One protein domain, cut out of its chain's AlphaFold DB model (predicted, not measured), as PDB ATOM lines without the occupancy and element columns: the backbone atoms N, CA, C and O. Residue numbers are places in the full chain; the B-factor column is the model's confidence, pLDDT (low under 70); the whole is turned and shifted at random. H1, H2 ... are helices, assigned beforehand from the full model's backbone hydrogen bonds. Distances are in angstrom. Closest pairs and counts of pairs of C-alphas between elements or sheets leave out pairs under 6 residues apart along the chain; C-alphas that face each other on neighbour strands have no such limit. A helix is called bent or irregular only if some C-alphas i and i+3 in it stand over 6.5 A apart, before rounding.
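What this domain is: This is residues 4 to 80 of the 318 residues of an uncharacterized protein of Bacteroides fragilis (UniProt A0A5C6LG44). Two helices, H2 and the long H4, pack on each other in the middle of a small helical slab, with H1 on one side of them and H3 on the other; the short H5 sits at one end, near the first printed residue, and the link from H3 to H4 folds back at the opposite end. H2, H3 and H4 make a bundle that goes up and down, each helix running against the one before it. The printed part has 77 residues with five named helices, H1 to H5 in order along the chain, and no named strand; the class is all helix. It is compact, with a radius of gyration of the C-alphas of 11.9 A, and its outline is only just flat, spanning 34 by 27 by 15 A.

How they stand to each other: The printed part begins with H1, residues 4 to 12, and a tight link of 5 residues leads to H2, residues 18 to 28. H1 and H2 form a helical hairpin: they only just touch, with 3 pairs of C-alphas within 8 A, the closest being those of Leu 7 and Leu 24 at 6.6 A. They run opposite ways at a shallow tilt of 33 degrees, only just short of steep. A tight link of 2 residues leads to H3, residues 31 to 42, which runs opposite ways to H2 at a shallow tilt of 15 degrees. H2 and H3 are close but not clearly touching; their closest C-alphas, of Asn 26 and Lys 34, are 7.5 A apart. After a short link of 10 residues comes H4, residues 53 to 71. H3 and H4 form a second helical hairpin, running opposite ways at a shallow tilt of 24 degrees. They touch through residues 40 to 41 of H3 and 54 to 58 of H4 alone, and the closest C-alphas are those of Leu 41 and His 54, 5.6 A apart. H2 and H4 touch with 10 pairs of C-alphas within 8 A, the closest being those of Tyr 18 and Phe 55 at 6.4 A; they run the same way at a tilt of 36 degrees, only just steep. H1 touches H4 at a steep tilt of 45 degrees, opposite ways, with the C-alphas of Leu 11 and Thr 63 the closest at 7.2 A. H5, residues 77 to 80, only just touches H2, with 3 pairs of C-alphas within 8 A; those of Leu 28 and Ala 78 are the closest at 6.4 A. H5 is close but not clearly touching to H1, where the closest C-alphas, of Asn 4 and Ala 79, are 4.7 A apart. H3 is apart from both H1 and H5. In H1, H2 and H4 every O i to N i+4 pair is within hydrogen-bond range, in H3 6 of 8 are, and H5 is too short for such a pair.

Where its parts are: H1 starts at C-alpha 4, (-4.327, 48.635, 106.141), and measures 12.4 A from first to last C-alpha. H2 measures 15.2 A. H3 measures 15.8 A and is irregular: C-alphas 36 and 39 are 7.6 A apart. H4, the longest helix with 19 residues, measures 27.0 A, from C-alpha 53 at (9.458, 29.244, 110.236) to C-alpha 71 at (4.328, 52.440, 97.321). H5 measures 5.7 A and ends at C-alpha 80, (-8.863, 50.636, 102.251).

The domain as a whole: The two C-alphas farthest apart are those of Pro 45 and Ser 74, at 34.4 A, while the first and last printed C-alphas, of Asn 4 and Phe 80, are 6.3 A apart. The printed part has no cut and no long link; the link from H4 to H5 is tight, with 5 residues. The mean pLDDT of the printed part is 93.3, and no printed residue is under 70.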
ATOM      1  N   ASN A   4      -5.707  48.163 106.073       93.69
ATOM      2  CA  ASN A   4      -4.327  48.635 106.141       93.69
ATOM      3  C   ASN A   4      -3.932  49.041 107.570       93.69
ATOM      4  O   ASN A   4      -2.887  48.640 108.072       93.69
ATOM      5  N   GLU A   5      -4.797  49.782 108.266       92.19
ATOM      6  CA  GLU A   5      -4.578  50.122 109.677       92.19
ATOM      7  C   GLU A   5      -4.537  48.870 110.570       92.19
ATOM      8  O   GLU A   5      -3.759  48.824 111.525       92.19
ATOM      9  N   GLN A   6      -5.333  47.839 110.258       92.25
ATOM     10  CA  GLN A   6      -5.276  46.544 110.947       92.25
ATOM     11  C   GLN A   6      -3.924  45.849 110.733       92.25
ATOM     12  O   GLN A   6      -3.331  45.356 111.694       92.25
ATOM     13  N   LEU A   7      -3.417  45.842 109.494       94.88
ATOM     14  CA  LEU A   7      -2.112  45.280 109.144       94.88
ATOM     15  C   LEU A   7      -0.969  45.979 109.893       94.88
ATOM     16  O   LEU A   7      -0.150  45.309 110.523       94.88
ATOM     17  N   GLU A   8      -0.933  47.311 109.870       94.81
ATOM     18  CA  GLU A   8       0.085  48.104 110.572       94.81
ATOM     19  C   GLU A   8       0.047  47.865 112.092       94.81
ATOM     20  O   GLU A   8       1.085  47.702 112.747       94.81
ATOM     21  N   LYS A   9      -1.155  47.750 112.673       92.88
ATOM     22  CA  LYS A   9      -1.315  47.375 114.088       92.88
ATOM     23  C   LYS A   9      -0.832  45.958 114.384       92.88
ATOM     24  O   LYS A   9      -0.177  45.746 115.403       92.88
ATOM     25  N   TRP A  10      -1.113  44.988 113.518       95.06
ATOM     26  CA  TRP A  10      -0.639  43.616 113.702       95.06
ATOM     27  C   TRP A  10       0.891  43.517 113.599       95.06
ATOM     28  O   TRP A  10       1.521  42.883 114.445       95.06
ATOM     29  N   LEU A  11       1.506  44.200 112.624       95.81
ATOM     30  CA  LEU A  11       2.962  44.220 112.429       95.81
ATOM     31  C   LEU A  11       3.704  44.894 113.591       95.81
ATOM     32  O   LEU A  11       4.784  44.444 113.980       95.81
ATOM     33  N   SER A  12       3.122  45.944 114.174       93.81
ATOM     34  CA  SER A  12       3.689  46.644 115.334       93.81
ATOM     35  C   SER A  12       3.458  45.916 116.667       93.81
ATOM     36  O   SER A  12       4.185  46.162 117.636       93.81
ATOM     37  N   ASN A  13       2.509  44.975 116.735       92.44
ATOM     38  CA  ASN A  13       2.219  44.210 117.943       92.44
ATOM     39  C   ASN A  13       3.250  43.085 118.181       92.44
ATOM     40  O   ASN A  13       3.465  42.192 117.355       92.44
ATOM     41  N   ARG A  14       3.880  43.085 119.364       86.62
ATOM     42  CA  ARG A  14       4.813  42.024 119.795       86.62
ATOM     43  C   ARG A  14       4.111  40.729 120.217       86.62
ATOM     44  O   ARG A  14       4.735  39.679 120.149       86.62
ATOM     45  N   GLN A  15       2.844  40.812 120.616       87.62
ATOM     46  CA  GLN A  15       1.980  39.693 121.017       87.62
ATOM     47  C   GLN A  15       0.993  39.314 119.900       87.62
ATOM     48  O   GLN A  15      -0.124  38.876 120.159       87.62
ATOM     49  N   ARG A  16       1.368  39.560 118.639       91.88
ATOM     50  CA  ARG A  16       0.547  39.237 117.467       91.88
ATOM     51  C   ARG A  16       0.303  37.728 117.361       91.88
ATOM     52  O   ARG A  16       1.210  36.945 117.640       91.88
ATOM     53  N   THR A  17      -0.889  37.328 116.925       93.31
ATOM     54  CA  THR A  17      -1.238  35.912 116.737       93.31
ATOM     55  C   THR A  17      -1.065  35.490 115.279       93.31
ATOM     56  O   THR A  17      -1.149  36.314 114.363       93.31
ATOM     57  N   TYR A  18      -0.801  34.200 115.055       94.88
ATOM     58  CA  TYR A  18      -0.661  33.653 113.705       94.88
ATOM     59  C   TYR A  18      -1.987  33.691 112.933       94.88
ATOM     60  O   TYR A  18      -1.995  34.047 111.757       94.88
ATOM     61  N   ALA A  19      -3.100  33.394 113.613       92.75
ATOM     62  CA  ALA A  19      -4.441  33.394 113.033       92.75
ATOM     63  C   ALA A  19      -4.819  34.770 112.456       92.75
ATOM     64  O   ALA A  19      -5.153  34.855 111.276       92.75
ATOM     65  N   ASP A  20      -4.639  35.848 113.229       91.75
ATOM     66  CA  ASP A  20      -4.909  37.218 112.759       91.75
ATOM     67  C   ASP A  20      -4.050  37.574 111.531       91.75
ATOM     68  O   ASP A  20      -4.497  38.234 110.592       91.75
ATOM     69  N   GLY A  21      -2.796  37.109 111.515       94.19
ATOM     70  CA  GLY A  21      -1.899  37.301 110.379       94.19
ATOM     71  C   GLY A  21      -2.363  36.536 109.137       94.19
ATOM     72  O   GLY A  21      -2.281  37.056 108.025       94.19
ATOM     73  N   MET A  22      -2.880  35.319 109.307       95.50
ATOM     74  CA  MET A  22      -3.421  34.524 108.204       95.50
ATOM     75  C   MET A  22      -4.678  35.155 107.607       95.50
ATOM     76  O   MET A  22      -4.825  35.162 106.385       95.50
ATOM     77  N   GLU A  23      -5.544  35.758 108.422       93.50
ATOM     78  CA  GLU A  23      -6.684  36.533 107.921       93.50
ATOM     79  C   GLU A  23      -6.235  37.743 107.092       93.50
ATOM     80  O   GLU A  23      -6.759  37.978 105.998       93.50
ATOM     81  N   LEU A  24      -5.223  38.478 107.563       94.69
ATOM     82  CA  LEU A  24      -4.631  39.597 106.824       94.69
ATOM     83  C   LEU A  24      -3.999  39.139 105.506       94.69
ATOM     84  O   LEU A  24      -4.193  39.786 104.476       94.69
ATOM     85  N   PHE A  25      -3.288  38.011 105.506       96.56
ATOM     86  CA  PHE A  25      -2.721  37.424 104.291       96.56
ATOM     87  C   PHE A  25      -3.824  37.032 103.306       96.56
ATOM     88  O   PHE A  25      -3.768  37.401 102.133       96.56
ATOM     89  N   ASN A  26      -4.868  36.357 103.782       94.12
ATOM     90  CA  ASN A  26      -5.990  35.941 102.951       94.12
ATOM     91  C   ASN A  26      -6.761  37.127 102.370       94.12
ATOM     92  O   ASN A  26      -7.277  37.029 101.258       94.12
ATOM     93  N   ALA A  27      -6.825  38.254 103.070       92.94
ATOM     94  CA  ALA A  27      -7.506  39.432 102.559       92.94
ATOM     95  C   ALA A  27      -6.640  40.274 101.610       92.94
ATOM     96  O   ALA A  27      -7.141  40.767 100.602       92.94
ATOM     97  N   LEU A  28      -5.351  40.445 101.918       94.75
ATOM     98  CA  LEU A  28      -4.499  41.431 101.244       94.75
ATOM     99  C   LEU A  28      -3.565  40.829 100.191       94.75
ATOM    100  O   LEU A  28      -3.132  41.543  99.289       94.75
ATOM    101  N   ALA A  29      -3.223  39.541 100.265       94.94
ATOM    102  CA  ALA A  29      -2.291  38.950  99.314       94.94
ATOM    103  C   ALA A  29      -2.897  38.848  97.903       94.94
ATOM    104  O   ALA A  29      -3.993  38.322  97.697       94.94
ATOM    105  N   LYS A  30      -2.126  39.293  96.906       92.81
ATOM    106  CA  LYS A  30      -2.426  39.101  95.480       92.81
ATOM    107  C   LYS A  30      -2.449  37.610  95.123       92.81
ATOM    108  O   LYS A  30      -1.779  36.797  95.761       92.81
ATOM    109  N   ALA A  31      -3.172  37.256  94.060       91.50
ATOM    110  CA  ALA A  31      -3.384  35.864  93.644       91.50
ATOM    111  C   ALA A  31      -2.080  35.061  93.450       91.50
ATOM    112  O   ALA A  31      -1.997  33.903  93.850       91.50
ATOM    113  N   ASN A  32      -1.037  35.685  92.895       91.81
ATOM    114  CA  ASN A  32       0.280  35.065  92.730       91.81
ATOM    115  C   ASN A  32       0.959  34.756  94.076       91.81
ATOM    116  O   ASN A  32       1.491  33.666  94.266       91.81
ATOM    117  N   THR A  33       0.925  35.696  95.022       92.25
ATOM    118  CA  THR A  33       1.488  35.524  96.365       92.25
ATOM    119  C   THR A  33       0.720  34.457  97.142       92.25
ATOM    120  O   THR A  33       1.348  33.629  97.796       92.25
ATOM    121  N   LYS A  34      -0.614  34.417  97.016       93.38
ATOM    122  CA  LYS A  34      -1.436  33.336  97.582       93.38
ATOM    123  C   LYS A  34      -1.003  31.978  97.049       93.38
ATOM    124  O   LYS A  34      -0.559  31.140  97.824       93.38
ATOM    125  N   SER A  35      -0.979  31.807  95.727       91.62
ATOM    126  CA  SER A  35      -0.597  30.535  95.105       91.62
ATOM    127  C   SER A  35       0.790  30.034  95.526       91.62
ATOM    128  O   SER A  35       0.989  28.824  95.607       91.62
ATOM    129  N   SER A  36       1.747  30.932  95.777       93.06
ATOM    130  CA  SER A  36       3.113  30.557  96.164       93.06
ATOM    131  C   SER A  36       3.265  30.176  97.638       93.06
ATOM    132  O   SER A  36       4.147  29.385  97.963       93.06
ATOM    133  N   TYR A  37       2.458  30.752  98.536       94.31
ATOM    134  CA  TYR A  37       2.702  30.666  99.983       94.31
ATOM    135  C   TYR A  37       1.553  30.061 100.795       94.31
ATOM    136  O   TYR A  37       1.802  29.587 101.898       94.31
ATOM    137  N   GLU A  38       0.327  30.020 100.276       92.88
ATOM    138  CA  GLU A  38      -0.864  29.575 101.011       92.88
ATOM    139  C   GLU A  38      -0.739  28.135 101.526       92.88
ATOM    140  O   GLU A  38      -0.943  27.894 102.713       92.88
ATOM    141  N   ASN A  39      -0.301  27.196 100.678       94.25
ATOM    142  CA  ASN A  39      -0.115  25.798 101.084       94.25
ATOM    143  C   ASN A  39       0.942  25.665 102.194       94.25
ATOM    144  O   ASN A  39       0.695  25.019 103.206       94.25
ATOM    145  N   TYR A  40       2.088  26.337 102.049       95.88
ATOM    146  CA  TYR A  40       3.133  26.323 103.073       95.88
ATOM    147  C   TYR A  40       2.624  26.890 104.404       95.88
ATOM    148  O   TYR A  40       2.767  26.252 105.438       95.88
ATOM    149  N   LEU A  41       1.979  28.058 104.382       95.62
ATOM    150  CA  LEU A  41       1.463  28.700 105.591       95.62
ATOM    151  C   LEU A  41       0.360  27.865 106.269       95.62
ATOM    152  O   LEU A  41       0.315  27.777 107.490       95.62
ATOM    153  N   SER A  42      -0.477  27.169 105.496       92.88
ATOM    154  CA  SER A  42      -1.536  26.309 106.044       92.88
ATOM    155  C   SER A  42      -1.035  25.077 106.811       92.88
ATOM    156  O   SER A  42      -1.804  24.472 107.551       92.88
ATOM    157  N   GLN A  43       0.242  24.706 106.661       94.12
ATOM    158  CA  GLN A  43       0.856  23.570 107.359       94.12
ATOM    159  C   GLN A  43       1.402  23.940 108.747       94.12
ATOM    160  O   GLN A  43       1.963  23.084 109.435       94.12
ATOM    161  N   ALA A  44       1.257  25.200 109.167       93.06
ATOM    162  CA  ALA A  44       1.676  25.635 110.489       93.06
ATOM    163  C   ALA A  44       0.895  24.897 111.602       93.06
ATOM    164  O   ALA A  44      -0.293  24.608 111.443       93.06
ATOM    165  N   PRO A  45       1.529  24.623 112.758       90.44
ATOM    166  CA  PRO A  45       0.826  24.184 113.962       90.44
ATOM    167  C   PRO A  45      -0.310  25.144 114.347       90.44
ATOM    168  O   PRO A  45      -0.228  26.331 114.057       90.44
ATOM    169  N   GLU A  46      -1.327  24.661 115.069       82.31
ATOM    170  CA  GLU A  46      -2.522  25.448 115.440       82.31
ATOM    171  C   GLU A  46      -2.195  26.735 116.226       82.31
ATOM    172  O   GLU A  46      -2.858  27.754 116.062       82.31
ATOM    173  N   ASN A  47      -1.123  26.720 117.027       87.00
ATOM    174  CA  ASN A  47      -0.584  27.890 117.722       87.00
ATOM    175  C   ASN A  47       0.949  27.905 117.604       87.00
ATOM    176  O   ASN A  47       1.648  27.484 118.532       87.00
ATOM    177  N   PRO A  48       1.499  28.333 116.454       91.19
ATOM    178  CA  PRO A  48       2.929  28.280 116.221       91.19
ATOM    179  C   PRO A  48       3.637  29.336 117.074       91.19
ATOM    180  O   PRO A  48       3.159  30.461 117.240       91.19
ATOM    181  N   HIS A  49       4.804  28.983 117.613       90.56
ATOM    182  CA  HIS A  49       5.645  29.936 118.336       90.56
ATOM    183  C   HIS A  49       6.094  31.072 117.398       90.56
ATOM    184  O   HIS A  49       6.252  30.865 116.200       90.56
ATOM    185  N   ILE A  50       6.396  32.265 117.920       86.75
ATOM    186  CA  ILE A  50       6.808  33.424 117.097       86.75
ATOM    187  C   ILE A  50       8.088  33.189 116.265       86.75
ATOM    188  O   ILE A  50       8.323  33.880 115.278       86.75
ATOM    189  N   PHE A  51       8.910  32.209 116.660       88.06
ATOM    190  CA  PHE A  51      10.122  31.778 115.942       88.06
ATOM    191  C   PHE A  51       9.886  30.585 115.010       88.06
ATOM    192  O   PHE A  51      10.832  30.082 114.410       88.06
ATOM    193  N   ASP A  52       8.646  30.113 114.896       94.25
ATOM    194  CA  ASP A  52       8.291  29.101 113.916       94.25
ATOM    195  C   ASP A  52       8.580  29.638 112.497       94.25
ATOM    196  O   ASP A  52       8.297  30.814 112.206       94.25
ATOM    197  N   PRO A  53       9.158  28.819 111.599       95.88
ATOM    198  CA  PRO A  53       9.458  29.244 110.236       95.88
ATOM    199  C   PRO A  53       8.234  29.757 109.466       95.88
ATOM    200  O   PRO A  53       8.364  30.705 108.691       95.88
ATOM    201  N   HIS A  54       7.044  29.189 109.684       96.50
ATOM    202  CA  HIS A  54       5.805  29.635 109.045       96.50
ATOM    203  C   HIS A  54       5.371  31.001 109.577       96.50
ATOM    204  O   HIS A  54       4.987  31.866 108.788       96.50
ATOM    205  N   PHE A  55       5.490  31.234 110.890       96.50
ATOM    206  CA  PHE A  55       5.201  32.538 111.498       96.50
ATOM    207  C   PHE A  55       6.147  33.603 110.943       96.50
ATOM    208  O   PHE A  55       5.715  34.650 110.455       96.50
ATOM    209  N   THR A  56       7.446  33.313 110.944       95.00
ATOM    210  CA  THR A  56       8.469  34.222 110.415       95.00
ATOM    211  C   THR A  56       8.200  34.554 108.944       95.00
ATOM    212  O   THR A  56       8.247  35.719 108.547       95.00
ATOM    213  N   GLN A  57       7.843  33.549 108.139       96.19
ATOM    214  CA  GLN A  57       7.510  33.740 106.731       96.19
ATOM    215  C   GLN A  57       6.253  34.599 106.538       96.19
ATOM    216  O   GLN A  57       6.260  35.502 105.701       96.19
ATOM    217  N   LEU A  58       5.201  34.370 107.331       97.00
ATOM    218  CA  LEU A  58       3.975  35.169 107.305       97.00
ATOM    219  C   LEU A  58       4.258  36.649 107.596       97.00
ATOM    220  O   LEU A  58       3.825  37.521 106.844       97.00
ATOM    221  N   VAL A  59       5.051  36.935 108.635       96.62
ATOM    222  CA  VAL A  59       5.463  38.305 108.987       96.62
ATOM    223  C   VAL A  59       6.220  38.961 107.832       96.62
ATOM    224  O   VAL A  59       5.934  40.109 107.488       96.62
ATOM    225  N   ASN A  60       7.150  38.244 107.198       96.62
ATOM    226  CA  ASN A  60       7.922  38.770 106.071       96.62
ATOM    227  C   ASN A  60       7.031  39.113 104.869       96.62
ATOM    228  O   ASN A  60       7.194  40.174 104.263       96.62
ATOM    229  N   ILE A  61       6.074  38.242 104.539       97.31
ATOM    230  CA  ILE A  61       5.123  38.467 103.442       97.31
ATOM    231  C   ILE A  61       4.244  39.683 103.741       97.31
ATOM    232  O   ILE A  61       4.130  40.575 102.904       97.31
ATOM    233  N   LEU A  62       3.665  39.753 104.939       97.38
ATOM    234  CA  LEU A  62       2.812  40.865 105.357       97.38
ATOM    235  C   LEU A  62       3.577  42.194 105.427       97.38
ATOM    236  O   LEU A  62       3.057  43.219 104.997       97.38
ATOM    237  N   THR A  63       4.842  42.178 105.855       97.62
ATOM    238  CA  THR A  63       5.722  43.360 105.817       97.62
ATOM    239  C   THR A  63       5.964  43.835 104.384       97.62
ATOM    240  O   THR A  63       5.992  45.036 104.115       97.62
ATOM    241  N   LYS A  64       6.140  42.901 103.440       96.88
ATOM    242  CA  LYS A  64       6.275  43.235 102.018       96.88
ATOM    243  C   LYS A  64       4.980  43.835 101.469       96.88
ATOM    244  O   LYS A  64       5.043  44.858 100.800       96.88
ATOM    245  N   ILE A  65       3.832  43.242 101.790       96.62
ATOM    246  CA  ILE A  65       2.517  43.758 101.389       96.62
ATOM    247  C   ILE A  65       2.299  45.176 101.936       96.62
ATOM    248  O   ILE A  65       1.925  46.048 101.163       96.62
ATOM    249  N   ALA A  66       2.616  45.445 103.208       96.56
ATOM    250  CA  ALA A  66       2.522  46.789 103.794       96.56
ATOM    251  C   ALA A  66       3.353  47.828 103.014       96.56
ATOM    252  O   ALA A  66       2.870  48.912 102.690       96.56
ATOM    253  N   ARG A  67       4.590  47.472 102.634       96.81
ATOM    254  CA  ARG A  67       5.431  48.330 101.780       96.81
ATOM    255  C   ARG A  67       4.811  48.554 100.405       96.81
ATOM    256  O   ARG A  67       4.762  49.687  99.949       96.81
ATOM    257  N   GLU A  68       4.294  47.510  99.764       95.56
ATOM    258  CA  GLU A  68       3.657  47.655  98.453       95.56
ATOM    259  C   GLU A  68       2.359  48.476  98.502       95.56
ATOM    260  O   GLU A  68       2.089  49.213  97.559       95.56
ATOM    261  N   ILE A  69       1.569  48.385  99.579       95.69
ATOM    262  CA  ILE A  69       0.390  49.242  99.790       95.69
ATOM    263  C   ILE A  69       0.825  50.707  99.886       95.69
ATOM    264  O   ILE A  69       0.183  51.571  99.296       95.69
ATOM    265  N   LYS A  70       1.928  50.987 100.588       94.25
ATOM    266  CA  LYS A  70       2.488  52.338 100.696       94.25
ATOM    267  C   LYS A  70       2.995  52.869  99.350       94.25
ATOM    268  O   LYS A  70       2.739  54.025  99.027       94.25
ATOM    269  N   ASP A  71       3.701  52.039  98.585       95.56
ATOM    270  CA  ASP A  71       4.328  52.440  97.321       95.56
ATOM    271  C   ASP A  71       3.319  52.514  96.157       95.56
ATOM    272  O   ASP A  71       3.462  53.345  95.261       95.56
ATOM    273  N   ALA A  72       2.291  51.659  96.161       92.75
ATOM    274  CA  ALA A  72       1.270  51.583  95.117       92.75
ATOM    275  C   ALA A  72      -0.138  51.270  95.684       92.75
ATOM    276  O   ALA A  72      -0.672  50.174  95.457       92.75
ATOM    277  N   PRO A  73      -0.789  52.244  96.357       91.06
ATOM    278  CA  PRO A  73      -2.091  52.063  97.013       91.06
ATOM    279  C   PRO A  73      -3.197  51.515  96.104       91.06
ATOM    280  O   PRO A  73      -3.979  50.655  96.503       91.06
ATOM    281  N   SER A  74      -3.244  51.976  94.851       91.38
ATOM    282  CA  SER A  74      -4.299  51.634  93.886       91.38
ATOM    283  C   SER A  74      -4.359  50.147  93.526       91.38
ATOM    284  O   SER A  74      -5.395  49.667  93.075       91.38
ATOM    285  N   VAL A  75      -3.270  49.400  93.738       90.50
ATOM    286  CA  VAL A  75      -3.189  47.962  93.434       90.50
ATOM    287  C   VAL A  75      -3.704  47.101  94.602       90.50
ATOM    288  O   VAL A  75      -3.827  45.884  94.466       90.50
ATOM    289  N   TYR A  76      -4.035  47.718  95.741       92.75
ATOM    290  CA  TYR A  76      -4.546  47.061  96.947       92.75
ATOM    291  C   TYR A  76      -5.851  47.708  97.445       92.75
ATOM    292  O   TYR A  76      -5.898  48.225  98.561       92.75
ATOM    293  N   PRO A  77      -6.948  47.664  96.667       89.62
ATOM    294  CA  PRO A  77      -8.217  48.283  97.065       89.62
ATOM    295  C   PRO A  77      -8.771  47.714  98.383       89.62
ATOM    296  O   PRO A  77      -9.240  48.473  99.225       89.62
ATOM    297  N   ALA A  78      -8.604  46.405  98.622       89.88
ATOM    298  CA  ALA A  78      -9.024  45.738  99.859       89.88
ATOM    299  C   ALA A  78      -8.314  46.259 101.125       89.88
ATOM    300  O   ALA A  78      -8.780  46.033 102.241       89.88
ATOM    301  N   ALA A  79      -7.185  46.966 100.980       89.81
ATOM    302  CA  ALA A  79      -6.490  47.589 102.101       89.81
ATOM    303  C   ALA A  79      -7.262  48.792 102.674       89.81
ATOM    304  O   ALA A  79      -7.107  49.114 103.849       89.81
ATOM    305  N   PHE A  80      -8.117  49.432 101.872       91.38
ATOM    306  CA  PHE A  80      -8.863  50.636 102.251       91.38
ATOM    307  C   PHE A  80     -10.318  50.357 102.643       91.38
ATOM    308  O   PHE A  80     -11.047  51.283 102.982       91.38
TER     309      PHE A  80